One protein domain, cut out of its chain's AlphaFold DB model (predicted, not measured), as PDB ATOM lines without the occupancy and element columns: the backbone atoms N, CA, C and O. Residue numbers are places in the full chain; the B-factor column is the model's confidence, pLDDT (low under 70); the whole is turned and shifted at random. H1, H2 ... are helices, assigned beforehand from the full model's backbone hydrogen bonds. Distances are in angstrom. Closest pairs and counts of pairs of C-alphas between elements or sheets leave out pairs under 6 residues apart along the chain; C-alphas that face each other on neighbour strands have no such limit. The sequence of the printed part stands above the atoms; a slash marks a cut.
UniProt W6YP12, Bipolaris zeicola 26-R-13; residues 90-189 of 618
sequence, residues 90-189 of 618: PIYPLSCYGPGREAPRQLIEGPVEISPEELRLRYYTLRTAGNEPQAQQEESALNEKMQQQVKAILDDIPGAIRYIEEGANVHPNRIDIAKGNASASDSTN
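Overview. This is residues 90 to 189 of the 618 residues of a protein of Bipolaris zeicola 26-R-13 (UniProt W6YP12). A loose, open frame of helices: the long helix H2 makes one side, H1 folds back along its first part as a helical hairpin, and H3 turns off at a corner near its other end. The short helices H4 and H5 lie beyond H3, away from H2, and the long unnamed stretch of residues 90 to 115 runs through the space between these parts. The corner, residues 154 to 159, sticks out free. The printed part has 100 residues with five named helices, in the order H1, H2, H3, H4, H5, and no named strand; the class is all helix. The whole is loose, with a radius of gyration of the C-alphas of 16.2 A and spans of 47 by 33 by 22 A.

Arrangement. H2, residues 132 to 155, touches H1, residues 116 to 128, with its residues 132 to 139 alone. The closest C-alphas of this helical hairpin are those of Tyr 123 and Ala 135, 5.3 A apart. Their lines stand at a shallow tilt of 31 degrees, and they run opposite ways. H3, residues 157 to 167, is close to H2 but not clearly touching; their closest C-alphas, those of Ile 153 and Ala 160, are 6.2 A apart, and their lines are about perpendicular, at 85 degrees. H4, residues 174 to 178, and H5, residues 184 to 187, are close but not clearly touching, with the closest C-alphas, those of Ile 177 and Ala 184, 6.2 A apart. H3 and H4 are apart, and H1 is apart from H3, H4 and H5. In H1, H2, H3 and H4 every O i to N i+4 pair is within hydrogen-bond range; H5 is too short for such a pair, and its one O i to N i+3 pair is within range.

Along the chain. H2 has 24 residues and is 35.0 A long, from C-alpha 132 at (23.743, -28.796, -9.743) to C-alpha 155 at (-1.656, -7.582, -21.073). H1, 13 residues and 18.3 A long, begins at C-alpha 116 at (6.965, -31.840, -11.887). H3 has 11 residues and is 15.2 A long. H4 has five residues, and H5, with four, ends at C-alpha 187 at (1.147, -31.358, -34.373).

Size, cuts and confidence. The two C-alphas farthest apart, those of Gly 130 and Asn 169, are 47.3 A from each other. The C-alphas of residues 90 to 115 lie 2 to 18 A from the mean of the C-alphas. The printed part has no cut. The links H1 to H2, H2 to H3 and H4 to H5 are tight, and H3 to H4 is short. The mean pLDDT of the printed part is 85.4; residues 183 to 189 are under 70.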
ATOM      1  N   PRO A  90      -2.607 -22.867 -10.561       87.06
ATOM      2  CA  PRO A  90      -2.148 -24.036  -9.808       87.06
ATOM      3  C   PRO A  90      -0.897 -23.769  -8.958       87.06
ATOM      4  O   PRO A  90      -0.035 -22.976  -9.335       87.06
ATOM      5  N   ILE A  91      -0.767 -24.504  -7.843       88.81
ATOM      6  CA  ILE A  91       0.401 -24.453  -6.939       88.81
ATOM      7  C   ILE A  91       1.706 -24.717  -7.704       88.81
ATOM      8  O   ILE A  91       2.730 -24.099  -7.423       88.81
ATOM      9  N   TYR A  92       1.667 -25.626  -8.682       90.81
ATOM     10  CA  TYR A  92       2.783 -25.878  -9.582       90.81
ATOM     11  C   TYR A  92       2.734 -24.911 -10.780       90.81
ATOM     12  O   TYR A  92       1.790 -24.979 -11.569       90.81
ATOM     13  N   PRO A  93       3.724 -24.016 -10.956       86.25
ATOM     14  CA  PRO A  93       3.579 -22.893 -11.874       86.25
ATOM     15  C   PRO A  93       3.831 -23.236 -13.347       86.25
ATOM     16  O   PRO A  93       3.351 -22.488 -14.202       86.25
ATOM     17  N   LEU A  94       4.555 -24.320 -13.655       89.75
ATOM     18  CA  LEU A  94       4.969 -24.693 -15.018       89.75
ATOM     19  C   LEU A  94       3.949 -25.598 -15.748       89.75
ATOM     20  O   LEU A  94       4.324 -26.437 -16.564       89.75
ATOM     21  N   SER A  95       2.657 -25.462 -15.434       88.56
ATOM     22  CA  SER A  95       1.577 -26.187 -16.115       88.56
ATOM     23  C   SER A  95       1.177 -25.531 -17.440       88.56
ATOM     24  O   SER A  95       1.286 -24.312 -17.599       88.56
ATOM     25  N   CYS A  96       0.606 -26.317 -18.353       88.56
ATOM     26  CA  CYS A  96      -0.193 -25.790 -19.457       88.56
ATOM     27  C   CYS A  96      -1.455 -25.053 -18.968       88.56
ATOM     28  O   CYS A  96      -1.851 -25.136 -17.800       88.56
ATOM     29  N   TYR A  97      -2.081 -24.311 -19.884       88.00
ATOM     30  CA  TYR A  97      -3.350 -23.619 -19.659       88.00
ATOM     31  C   TYR A  97      -4.079 -23.370 -20.982       88.00
ATOM     32  O   TYR A  97      -3.532 -22.756 -21.901       88.00
ATOM     33  N   GLY A  98      -5.339 -23.796 -21.058       86.19
ATOM     34  CA  GLY A  98      -6.259 -23.488 -22.149       86.19
ATOM     35  C   GLY A  98      -7.645 -23.182 -21.576       86.19
ATOM     36  O   GLY A  98      -8.251 -24.105 -21.035       86.19
ATOM     37  N   PRO A  99      -8.135 -21.931 -21.654       83.44
ATOM     38  CA  PRO A  99      -9.426 -21.546 -21.092       83.44
ATOM     39  C   PRO A  99     -10.604 -22.080 -21.903       83.44
ATOM     40  O   PRO A  99     -10.480 -22.392 -23.089       83.44
ATOM     41  N   GLY A 100     -11.776 -22.105 -21.269       81.94
ATOM     42  CA  GLY A 100     -13.015 -22.553 -21.896       81.94
ATOM     43  C   GLY A 100     -13.088 -24.072 -22.087       81.94
ATOM     44  O   GLY A 100     -12.321 -24.849 -21.520       81.94
ATOM     45  N   ARG A 101     -14.059 -24.515 -22.886       80.50
ATOM     46  CA  ARG A 101     -14.390 -25.925 -23.120       80.50
ATOM     47  C   ARG A 101     -14.187 -26.311 -24.586       80.50
ATOM     48  O   ARG A 101     -14.678 -25.631 -25.480       80.50
ATOM     49  N   GLU A 102     -13.515 -27.442 -24.815       78.25
ATOM     50  CA  GLU A 102     -13.081 -27.929 -26.140       78.25
ATOM     51  C   GLU A 102     -12.210 -26.927 -26.927       78.25
ATOM     52  O   GLU A 102     -12.205 -26.935 -28.158       78.25
ATOM     53  N   ALA A 103     -11.460 -26.058 -26.237       83.62
ATOM     54  CA  ALA A 103     -10.599 -25.071 -26.884       83.62
ATOM     55  C   ALA A 103      -9.557 -25.746 -27.813       83.62
ATOM     56  O   ALA A 103      -8.806 -26.618 -27.346       83.62
ATOM     57  N   PRO A 104      -9.477 -25.360 -29.105       82.50
ATOM     58  CA  PRO A 104      -8.638 -26.020 -30.114       82.50
ATOM     59  C   PRO A 104      -7.139 -25.780 -29.912       82.50
ATOM     60  O   PRO A 104      -6.324 -26.601 -30.334       82.50
ATOM     61  N   ARG A 105      -6.786 -24.672 -29.252       85.88
ATOM     62  CA  ARG A 105      -5.424 -24.268 -28.883       85.88
ATOM     63  C   ARG A 105      -5.333 -24.004 -27.382       85.88
ATOM     64  O   ARG A 105      -6.357 -23.872 -26.709       85.88
ATOM     65  N   GLN A 106      -4.111 -23.928 -26.873       87.50
ATOM     66  CA  GLN A 106      -3.813 -23.573 -25.488       87.50
ATOM     67  C   GLN A 106      -3.071 -22.228 -25.462       87.50
ATOM     68  O   GLN A 106      -2.443 -21.842 -26.441       87.50
ATOM     69  N   LEU A 107      -3.166 -21.476 -24.366       86.94
ATOM     70  CA  LEU A 107      -2.446 -20.203 -24.213       86.94
ATOM     71  C   LEU A 107      -1.059 -20.405 -23.607       86.94
ATOM     72  O   LEU A 107      -0.143 -19.635 -23.900       86.94
ATOM     73  N   ILE A 108      -0.910 -21.447 -22.791       86.31
ATOM     74  CA  ILE A 108       0.360 -21.908 -22.239       86.31
ATOM     75  C   ILE A 108       0.551 -23.353 -22.699       86.31
ATOM     76  O   ILE A 108      -0.236 -24.227 -22.340       86.31
ATOM     77  N   GLU A 109       1.559 -23.554 -23.543       79.50
ATOM     78  CA  GLU A 109       1.885 -24.779 -24.285       79.50
ATOM     79  C   GLU A 109       3.394 -24.797 -24.600       79.50
ATOM     80  O   GLU A 109       4.060 -23.766 -24.494       79.50
ATOM     81  N   GLY A 110       3.947 -25.937 -25.021       77.88
ATOM     82  CA  GLY A 110       5.315 -26.006 -25.554       77.88
ATOM     83  C   GLY A 110       6.424 -25.926 -24.487       77.88
ATOM     84  O   GLY A 110       6.184 -26.305 -23.349       77.88
ATOM     85  N   PRO A 111       7.648 -25.441 -24.804       74.81
ATOM     86  CA  PRO A 111       8.856 -25.595 -23.962       74.81
ATOM     87  C   PRO A 111       8.856 -24.944 -22.564       74.81
ATOM     88  O   PRO A 111       9.894 -24.924 -21.902       74.81
ATOM     89  N   VAL A 112       7.734 -24.351 -22.159       82.94
ATOM     90  CA  VAL A 112       7.502 -23.714 -20.858       82.94
ATOM     91  C   VAL A 112       6.544 -24.542 -19.981       82.94
ATOM     92  O   VAL A 112       6.539 -24.381 -18.763       82.94
ATOM     93  N   GLU A 113       5.770 -25.447 -20.593       87.94
ATOM     94  CA  GLU A 113       5.101 -26.564 -19.928       87.94
ATOM     95  C   GLU A 113       6.138 -27.662 -19.671       87.94
ATOM     96  O   GLU A 113       6.760 -28.177 -20.601       87.94
ATOM     97  N   ILE A 114       6.338 -28.007 -18.401       89.19
ATOM     98  CA  ILE A 114       7.215 -29.096 -17.955       89.19
ATOM     99  C   ILE A 114       6.549 -29.695 -16.722       89.19
ATOM    100  O   ILE A 114       6.312 -28.965 -15.759       89.19
ATOM    101  N   SER A 115       6.246 -30.993 -16.704       90.38
ATOM    102  CA  SER A 115       5.636 -31.623 -15.523       90.38
ATOM    103  C   SER A 115       6.601 -31.664 -14.320       90.38
ATOM    104  O   SER A 115       7.820 -31.620 -14.509       90.38
ATOM    105  N   PRO A 116       6.102 -31.786 -13.070       90.44
ATOM    106  CA  PRO A 116       6.965 -31.840 -11.887       90.44
ATOM    107  C   PRO A 116       8.026 -32.947 -11.957       90.44
ATOM    108  O   PRO A 116       9.166 -32.734 -11.552       90.44
ATOM    109  N   GLU A 117       7.681 -34.107 -12.527       92.31
ATOM    110  CA  GLU A 117       8.615 -35.225 -12.689       92.31
ATOM    111  C   GLU A 117       9.626 -35.008 -13.821       92.31
ATOM    112  O   GLU A 117      10.765 -35.449 -13.696       92.31
ATOM    113  N   GLU A 118       9.288 -34.277 -14.888       90.88
ATOM    114  CA  GLU A 118      10.277 -33.872 -15.898       90.88
ATOM    115  C   GLU A 118      11.267 -32.843 -15.346       90.88
ATOM    116  O   GLU A 118      12.466 -32.951 -15.604       90.88
ATOM    117  N   LEU A 119      10.796 -31.869 -14.557       91.19
ATOM    118  CA  LEU A 119      11.669 -30.908 -13.878       91.19
ATOM    119  C   LEU A 119      12.595 -31.633 -12.886       91.19
ATOM    120  O   LEU A 119      13.810 -31.417 -12.890       91.19
ATOM    121  N   ARG A 120      12.038 -32.563 -12.099       92.88
ATOM    122  CA  ARG A 120      12.785 -33.417 -11.167       92.88
ATOM    123  C   ARG A 120      13.795 -34.318 -11.888       92.88
ATOM    124  O   ARG A 120      14.923 -34.463 -11.418       92.88
ATOM    125  N   LEU A 121      13.437 -34.873 -13.048       93.44
ATOM    126  CA  LEU A 121      14.343 -35.650 -13.897       93.44
ATOM    127  C   LEU A 121      15.509 -34.788 -14.392       93.44
ATOM    128  O   LEU A 121      16.656 -35.182 -14.192       93.44
ATOM    129  N   ARG A 122      15.249 -33.591 -14.946       91.38
ATOM    130  CA  ARG A 122      16.311 -32.654 -15.369       91.38
ATOM    131  C   ARG A 122      17.247 -32.297 -14.218       91.38
ATOM    132  O   ARG A 122      18.465 -32.327 -14.402       91.38
ATOM    133  N   TYR A 123      16.699 -32.039 -13.028       92.94
ATOM    134  CA  TYR A 123      17.491 -31.789 -11.823       92.94
ATOM    135  C   TYR A 123      18.445 -32.953 -11.516       92.94
ATOM    136  O   TYR A 123      19.649 -32.738 -11.382       92.94
ATOM    137  N   TYR A 124      17.956 -34.199 -11.474       94.25
ATOM    138  CA  TYR A 124      18.825 -35.361 -11.239       94.25
ATOM    139  C   TYR A 124      19.817 -35.625 -12.384       94.25
ATOM    140  O   TYR A 124      20.956 -36.014 -12.113       94.25
ATOM    141  N   THR A 125      19.449 -35.379 -13.646       94.12
ATOM    142  CA  THR A 125      20.364 -35.498 -14.797       94.12
ATOM    143  C   THR A 125      21.524 -34.504 -14.697       94.12
ATOM    144  O   THR A 125      22.680 -34.885 -14.863       94.12
ATOM    145  N   LEU A 126      21.248 -33.244 -14.356       92.81
ATOM    146  CA  LEU A 126      22.292 -32.231 -14.171       92.81
ATOM    147  C   LEU A 126      23.114 -32.480 -12.900       92.81
ATOM    148  O   LEU A 126      24.332 -32.313 -12.920       92.81
ATOM    149  N   ARG A 127      22.485 -32.959 -11.821       92.69
ATOM    150  CA  ARG A 127      23.159 -33.315 -10.565       92.69
ATOM    151  C   ARG A 127      24.117 -34.498 -10.715       92.69
ATOM    152  O   ARG A 127      25.231 -34.437 -10.204       92.69
ATOM    153  N   THR A 128      23.731 -35.548 -11.442       93.69
ATOM    154  CA  THR A 128      24.625 -36.684 -11.751       93.69
ATOM    155  C   THR A 128      25.756 -36.296 -12.707       93.69
ATOM    156  O   THR A 128      26.845 -36.854 -12.609       93.69
ATOM    157  N   ALA A 129      25.552 -35.278 -13.551       93.50
ATOM    158  CA  ALA A 129      26.607 -34.639 -14.341       93.50
ATOM    159  C   ALA A 129      27.487 -33.641 -13.546       93.50
ATOM    160  O   ALA A 129      28.367 -33.016 -14.133       93.50
ATOM    161  N   GLY A 130      27.259 -33.457 -12.238       91.44
ATOM    162  CA  GLY A 130      27.999 -32.514 -11.383       91.44
ATOM    163  C   GLY A 130      27.582 -31.040 -11.507       91.44
ATOM    164  O   GLY A 130      28.113 -30.188 -10.797       91.44
ATOM    165  N   ASN A 131      26.600 -30.729 -12.354       92.81
ATOM    166  CA  ASN A 131      26.169 -29.373 -12.709       92.81
ATOM    167  C   ASN A 131      24.914 -28.925 -11.930       92.81
ATOM    168  O   ASN A 131      24.009 -28.307 -12.488       92.81
ATOM    169  N   GLU A 132      24.856 -29.204 -10.623       89.69
ATOM    170  CA  GLU A 132      23.743 -28.796  -9.743       89.69
ATOM    171  C   GLU A 132      23.368 -27.289  -9.823       89.69
ATOM    172  O   GLU A 132      22.172 -27.002  -9.925       89.69
ATOM    173  N   PRO A 133      24.300 -26.305  -9.887       92.38
ATOM    174  CA  PRO A 133      23.916 -24.896 -10.058       92.38
ATOM    175  C   PRO A 133      23.278 -24.585 -11.424       92.38
ATOM    176  O   PRO A 133      22.470 -23.662 -11.520       92.38
ATOM    177  N   GLN A 134      23.574 -25.363 -12.473       91.50
ATOM    178  CA  GLN A 134      22.920 -25.202 -13.777       91.50
ATOM    179  C   GLN A 134      21.441 -25.610 -13.703       91.50
ATOM    180  O   GLN A 134      20.608 -24.973 -14.344       91.50
ATOM    181  N   ALA A 135      21.095 -26.616 -12.891       89.00
ATOM    182  CA  ALA A 135      19.704 -27.033 -12.701       89.00
ATOM    183  C   ALA A 135      18.861 -25.926 -12.054       89.00
ATOM    184  O   ALA A 135      17.768 -25.622 -12.525       89.00
ATOM    185  N   GLN A 136      19.410 -25.266 -11.029       89.69
ATOM    186  CA  GLN A 136      18.765 -24.135 -10.355       89.69
ATOM    187  C   GLN A 136      18.613 -22.922 -11.294       89.69
ATOM    188  O   GLN A 136      17.603 -22.216 -11.246       89.69
ATOM    189  N   GLN A 137      19.584 -22.694 -12.191       92.19
ATOM    190  CA  GLN A 137      19.484 -21.661 -13.227       92.19
ATOM    191  C   GLN A 137      18.434 -22.005 -14.299       92.19
ATOM    192  O   GLN A 137      17.723 -21.114 -14.763       92.19
ATOM    193  N   GLU A 138      18.303 -23.275 -14.691       89.69
ATOM    194  CA  GLU A 138      17.283 -23.703 -15.653       89.69
ATOM    195  C   GLU A 138      15.874 -23.569 -15.057       89.69
ATOM    196  O   GLU A 138      15.007 -22.962 -15.683       89.69
ATOM    197  N   GLU A 139      15.660 -24.041 -13.825       90.25
ATOM    198  CA  GLU A 139      14.387 -23.914 -13.101       90.25
ATOM    199  C   GLU A 139      13.951 -22.451 -12.918       90.25
ATOM    200  O   GLU A 139      12.794 -22.107 -13.186       90.25
ATOM    201  N   SER A 140      14.862 -21.561 -12.509       89.81
ATOM    202  CA  SER A 140      14.543 -20.135 -12.371       89.81
ATOM    203  C   SER A 140      14.250 -19.474 -13.722       89.81
ATOM    204  O   SER A 140      13.227 -18.801 -13.853       89.81
ATOM    205  N   ALA A 141      15.041 -19.750 -14.764       91.56
ATOM    206  CA  ALA A 141      14.788 -19.232 -16.112       91.56
ATOM    207  C   ALA A 141      13.479 -19.764 -16.737       91.56
ATOM    208  O   ALA A 141      12.854 -19.073 -17.546       91.56
ATOM    209  N   LEU A 142      13.042 -20.976 -16.379       90.50
ATOM    210  CA  LEU A 142      11.737 -21.526 -16.766       90.50
ATOM    211  C   LEU A 142      10.587 -20.798 -16.058       90.50
ATOM    212  O   LEU A 142       9.625 -20.391 -16.711       90.50
ATOM    213  N   ASN A 143      10.714 -20.567 -14.748       89.94
ATOM    214  CA  ASN A 143       9.742 -19.791 -13.976       89.94
ATOM    215  C   ASN A 143       9.626 -18.341 -14.479       89.94
ATOM    216  O   ASN A 143       8.511 -17.838 -14.630       89.94
ATOM    217  N   GLU A 144      10.741 -17.685 -14.811       91.44
ATOM    218  CA  GLU A 144      10.733 -16.342 -15.405       91.44
ATOM    219  C   GLU A 144      10.023 -16.309 -16.765       91.44
ATOM    220  O   GLU A 144       9.164 -15.452 -16.983       91.44
ATOM    221  N   LYS A 145      10.315 -17.257 -17.668       89.75
ATOM    222  CA  LYS A 145       9.620 -17.375 -18.967       89.75
ATOM    223  C   LYS A 145       8.119 -17.592 -18.788       89.75
ATOM    224  O   LYS A 145       7.325 -16.953 -19.476       89.75
ATOM    225  N   MET A 146       7.728 -18.446 -17.842       89.94
ATOM    226  CA  MET A 146       6.324 -18.697 -17.528       89.94
ATOM    227  C   MET A 146       5.620 -17.428 -17.029       89.94
ATOM    228  O   MET A 146       4.543 -17.086 -17.514       89.94
ATOM    229  N   GLN A 147       6.241 -16.679 -16.113       89.62
ATOM    230  CA  GLN A 147       5.703 -15.405 -15.622       89.62
ATOM    231  C   GLN A 147       5.603 -14.350 -16.738       89.62
ATOM    232  O   GLN A 147       4.604 -13.634 -16.813       89.62
ATOM    233  N   GLN A 148       6.590 -14.283 -17.638       90.50
ATOM    234  CA  GLN A 148       6.568 -13.391 -18.805       90.50
ATOM    235  C   GLN A 148       5.412 -13.728 -19.760       90.50
ATOM    236  O   GLN A 148       4.715 -12.818 -20.207       90.50
ATOM    237  N   GLN A 149       5.157 -15.014 -20.025       89.56
ATOM    238  CA  GLN A 149       4.048 -15.458 -20.873       89.56
ATOM    239  C   GLN A 149       2.679 -15.224 -20.219       89.56
ATOM    240  O   GLN A 149       1.786 -14.677 -20.863       89.56
ATOM    241  N   VAL A 150       2.521 -15.547 -18.930       90.56
ATOM    242  CA  VAL A 150       1.307 -15.222 -18.153       90.56
ATOM    243  C   VAL A 150       1.023 -13.721 -18.201       90.56
ATOM    244  O   VAL A 150      -0.110 -13.320 -18.468       90.56
ATOM    245  N   LYS A 151       2.051 -12.879 -18.025       91.00
ATOM    246  CA  LYS A 151       1.914 -11.425 -18.150       91.00
ATOM    247  C   LYS A 151       1.517 -11.003 -19.567       91.00
ATOM    248  O   LYS A 151       0.614 -10.188 -19.703       91.00
ATOM    249  N   ALA A 152       2.131 -11.563 -20.610       91.50
ATOM    250  CA  ALA A 152       1.790 -11.240 -21.998       91.50
ATOM    251  C   ALA A 152       0.328 -11.583 -22.348       91.50
ATOM    252  O   ALA A 152      -0.306 -10.844 -23.097       91.50
ATOM    253  N   ILE A 153      -0.220 -12.664 -21.778       90.50
ATOM    254  CA  ILE A 153      -1.638 -13.033 -21.922       90.50
ATOM    255  C   ILE A 153      -2.542 -12.066 -21.136       90.50
ATOM    256  O   ILE A 153      -3.595 -11.676 -21.632       90.50
ATOM    257  N   LEU A 154      -2.140 -11.652 -19.929       91.19
ATOM    258  CA  LEU A 154      -2.883 -10.678 -19.114       91.19
ATOM    259  C   LEU A 154      -2.874  -9.258 -19.708       91.19
ATOM    260  O   LEU A 154      -3.865  -8.540 -19.569       91.19
ATOM    261  N   ASP A 155      -1.788  -8.869 -20.382       92.62
ATOM    262  CA  ASP A 155      -1.656  -7.582 -21.073       92.62
ATOM    263  C   ASP A 155      -2.533  -7.518 -22.359       92.62
ATOM    264  O   ASP A 155      -2.942  -6.425 -22.749       92.62
ATOM    265  N   ASP A 156      -2.873  -8.658 -22.994       91.62
ATOM    266  CA  ASP A 156      -3.775  -8.745 -24.167       91.62
ATOM    267  C   ASP A 156      -4.737  -9.961 -24.128       91.62
ATOM    268  O   ASP A 156      -4.742 -10.845 -24.993       91.62
ATOM    269  N   ILE A 157      -5.624  -9.977 -23.127       89.75
ATOM    270  CA  ILE A 157      -6.726 -10.953 -23.023       89.75
ATOM    271  C   ILE A 157      -7.630 -10.970 -24.287       89.75
ATOM    272  O   ILE A 157      -8.035 -12.057 -24.710       89.75
ATOM    273  N   PRO A 158      -7.967  -9.832 -24.942       88.88
ATOM    274  CA  PRO A 158      -8.726  -9.846 -26.197       88.88
ATOM    275  C   PRO A 158      -8.021 -10.596 -27.337       88.88
ATOM    276  O   PRO A 158      -8.674 -11.366 -28.047       88.88
ATOM    277  N   GLY A 159      -6.709 -10.412 -27.502       89.06
ATOM    278  CA  GLY A 159      -5.895 -11.171 -28.448       89.06
ATOM    279  C   GLY A 159      -5.806 -12.652 -28.092       89.06
ATOM    280  O   GLY A 159      -5.858 -13.491 -28.991       89.06
ATOM    281  N   ALA A 160      -5.748 -12.990 -26.801       88.81
ATOM    282  CA  ALA A 160      -5.722 -14.373 -26.331       88.81
ATOM    283  C   ALA A 160      -7.013 -15.138 -26.676       88.81
ATOM    284  O   ALA A 160      -6.943 -16.250 -27.199       88.81
ATOM    285  N   ILE A 161      -8.187 -14.522 -26.483       89.12
ATOM    286  CA  ILE A 161      -9.471 -15.087 -26.941       89.12
ATOM    287  C   ILE A 161      -9.450 -15.290 -28.461       89.12
ATOM    288  O   ILE A 161      -9.741 -16.384 -28.945       89.12
ATOM    289  N   ARG A 162      -9.037 -14.263 -29.217       89.00
ATOM    290  CA  ARG A 162      -8.980 -14.324 -30.683       89.00
ATOM    291  C   ARG A 162      -8.046 -15.426 -31.195       89.00
ATOM    292  O   ARG A 162      -8.415 -16.114 -32.136       89.00
ATOM    293  N   TYR A 163      -6.892 -15.649 -30.564       89.00
ATOM    294  CA  TYR A 163      -5.961 -16.733 -30.916       89.00
ATOM    295  C   TYR A 163      -6.594 -18.131 -30.770       89.00
ATOM    296  O   TYR A 163      -6.333 -19.018 -31.584       89.00
ATOM    297  N   ILE A 164      -7.470 -18.328 -29.778       88.56
ATOM    298  CA  ILE A 164      -8.209 -19.588 -29.597       88.56
ATOM    299  C   ILE A 164      -9.328 -19.719 -30.642       88.56
ATOM    300  O   ILE A 164      -9.476 -20.789 -31.234       88.56
ATOM    301  N   GLU A 165     -10.087 -18.651 -30.911       87.12
ATOM    302  CA  GLU A 165     -11.153 -18.666 -31.928       87.12
ATOM    303  C   GLU A 165     -10.601 -18.852 -33.355       87.12
ATOM    304  O   GLU A 165     -11.101 -19.688 -34.109       87.12
ATOM    305  N   GLU A 166      -9.528 -18.144 -33.720       87.50
ATOM    306  CA  GLU A 166      -8.799 -18.334 -34.984       87.50
ATOM    307  C   GLU A 166      -8.213 -19.753 -35.065       87.50
ATOM    308  O   GLU A 166      -8.299 -20.399 -36.113       87.50
ATOM    309  N   GLY A 167      -7.723 -20.276 -33.935       83.75
ATOM    310  CA  GLY A 167      -7.187 -21.627 -33.782       83.75
ATOM    311  C   GLY A 167      -8.133 -22.763 -34.174       83.75
ATOM    312  O   GLY A 167      -7.647 -23.842 -34.499       83.75
ATOM    313  N   ALA A 168      -9.449 -22.529 -34.216       84.81
ATOM    314  CA  ALA A 168     -10.430 -23.501 -34.708       84.81
ATOM    315  C   ALA A 168     -10.309 -23.795 -36.215       84.81
ATOM    316  O   ALA A 168     -10.761 -24.844 -36.666       84.81
ATOM    317  N   ASN A 169      -9.711 -22.870 -36.976       86.00
ATOM    318  CA  ASN A 169      -9.566 -22.927 -38.436       86.00
ATOM    319  C   ASN A 169      -8.153 -23.350 -38.876       86.00
ATOM    320  O   ASN A 169      -7.893 -23.493 -40.070       86.00
ATOM    321  N   VAL A 170      -7.224 -23.504 -37.926       83.88
ATOM    322  CA  VAL A 170      -5.861 -23.975 -38.191       83.88
ATOM    323  C   VAL A 170      -5.790 -25.441 -37.793       83.88
ATOM    324  O   VAL A 170      -6.099 -25.776 -36.654       83.88
ATOM    325  N   HIS A 171      -5.382 -26.302 -38.721       81.69
ATOM    326  CA  HIS A 171      -5.332 -27.752 -38.542       81.69
ATOM    327  C   HIS A 171      -3.897 -28.268 -38.782       81.69
ATOM    328  O   HIS A 171      -3.212 -27.712 -39.645       81.69
ATOM    329  N   PRO A 172      -3.433 -29.318 -38.076       84.12
ATOM    330  CA  PRO A 172      -4.132 -30.021 -37.001       84.12
ATOM    331  C   PRO A 172      -4.216 -29.181 -35.716       84.12
ATOM    332  O   PRO A 172      -3.270 -28.491 -35.341       84.12
ATOM    333  N   ASN A 173      -5.355 -29.256 -35.031       84.62
ATOM    334  CA  ASN A 173      -5.551 -28.710 -33.688       84.62
ATOM    335  C   ASN A 173      -6.088 -29.780 -32.726       84.62
ATOM    336  O   ASN A 173      -6.369 -30.918 -33.118       84.62
ATOM    337  N   ARG A 174      -6.250 -29.428 -31.443       82.81
ATOM    338  CA  ARG A 174      -6.647 -30.387 -30.397       82.81
ATOM    339  C   ARG A 174      -7.989 -31.077 -30.681       82.81
ATOM    340  O   ARG A 174      -8.179 -32.209 -30.247       82.81
ATOM    341  N   ILE A 175      -8.897 -30.440 -31.426       84.44
ATOM    342  CA  ILE A 175     -10.195 -31.022 -31.798       84.44
ATOM    343  C   ILE A 175     -10.018 -32.113 -32.867       84.44
ATOM    344  O   ILE A 175     -10.746 -33.105 -32.842       84.44
ATOM    345  N   ASP A 176      -9.051 -31.979 -33.778       83.69
ATOM    346  CA  ASP A 176      -8.752 -33.009 -34.784       83.69
ATOM    347  C   ASP A 176      -8.109 -34.239 -34.140       83.69
ATOM    348  O   ASP A 176      -8.524 -35.366 -34.411       83.69
ATOM    349  N   ILE A 177      -7.154 -34.016 -33.227       84.44
ATOM    350  CA  ILE A 177      -6.501 -35.078 -32.448       84.44
ATOM    351  C   ILE A 177      -7.545 -35.822 -31.600       84.44
ATOM    352  O   ILE A 177      -7.617 -37.048 -31.643       84.44
ATOM    353  N   ALA A 178      -8.417 -35.095 -30.889       82.62
ATOM    354  CA  ALA A 178      -9.478 -35.683 -30.065       82.62
ATOM    355  C   ALA A 178     -10.532 -36.469 -30.872       82.62
ATOM    356  O   ALA A 178     -11.189 -37.354 -30.325       82.62
ATOM    357  N   LYS A 179     -10.687 -36.175 -32.170       84.69
ATOM    358  CA  LYS A 179     -11.543 -36.932 -33.102       84.69
ATOM    359  C   LYS A 179     -10.830 -38.114 -33.773       84.69
ATOM    360  O   LYS A 179     -11.492 -38.880 -34.465       84.69
ATOM    361  N   GLY A 180      -9.514 -38.257 -33.603       82.00
ATOM    362  CA  GLY A 180      -8.699 -39.233 -34.335       82.00
ATOM    363  C   GLY A 180      -8.441 -38.863 -35.803       82.00
ATOM    364  O   GLY A 180      -8.010 -39.713 -36.575       82.00
ATOM    365  N   ASN A 181      -8.691 -37.608 -36.195       77.31
ATOM    366  CA  ASN A 181      -8.478 -37.109 -37.559       77.31
ATOM    367  C   ASN A 181      -7.016 -36.702 -37.836       77.31
ATOM    368  O   ASN A 181      -6.659 -36.484 -38.992       77.31
ATOM    369  N   ALA A 182      -6.190 -36.560 -36.796       74.62
ATOM    370  CA  ALA A 182      -4.776 -36.199 -36.886       74.62
ATOM    371  C   ALA A 182      -3.965 -36.885 -35.777       74.62
ATOM    372  O   ALA A 182      -4.472 -37.079 -34.669       74.62
ATOM    373  N   SER A 183      -2.699 -37.217 -36.043       65.75
ATOM    374  CA  SER A 183      -1.815 -37.819 -35.039       65.75
ATOM    375  C   SER A 183      -1.237 -36.740 -34.122       65.75
ATOM    376  O   SER A 183      -0.881 -35.647 -34.567       65.75
ATOM    377  N   ALA A 184      -1.041 -37.055 -32.838       60.66
ATOM    378  CA  ALA A 184      -0.381 -36.133 -31.906       60.66
ATOM    379  C   ALA A 184       1.054 -35.757 -32.354       60.66
ATOM    380  O   ALA A 184       1.500 -34.635 -32.122       60.66
ATOM    381  N   SER A 185       1.745 -36.658 -33.064       53.72
ATOM    382  CA  SER A 185       3.070 -36.434 -33.666       53.72
ATOM    383  C   SER A 185       3.082 -35.465 -34.854       53.72
ATOM    384  O   SER A 185       4.125 -34.891 -35.154       53.72
ATOM    385  N   ASP A 186       1.949 -35.267 -35.532       49.16
ATOM    386  CA  ASP A 186       1.871 -34.352 -36.680       49.16
ATOM    387  C   ASP A 186       1.805 -32.891 -36.204       49.16
ATOM    388  O   ASP A 186       2.252 -31.969 -36.885       49.16
ATOM    389  N   SER A 187       1.305 -32.683 -34.981       53.09
ATOM    390  CA  SER A 187       1.147 -31.358 -34.373       53.09
ATOM    391  C   SER A 187       2.466 -30.779 -33.846       53.09
ATOM    392  O   SER A 187       2.637 -29.562 -33.836       53.09
ATOM    393  N   THR A 188       3.437 -31.619 -33.469       45.81
ATOM    394  CA  THR A 188       4.767 -31.166 -33.018       45.81
ATOM    395  C   THR A 188       5.704 -30.767 -34.165       45.81
ATOM    396  O   THR A 188       6.713 -30.112 -33.913       45.81
ATOM    397  N   ASN A 189       5.369 -31.091 -35.423       38.97
ATOM    398  CA  ASN A 189       6.161 -30.731 -36.611       38.97
ATOM    399  C   ASN A 189       5.579 -29.576 -37.451       38.97
ATOM    400  O   ASN A 189       6.171 -29.181 -38.458       38.97
TER     401      ASN A 189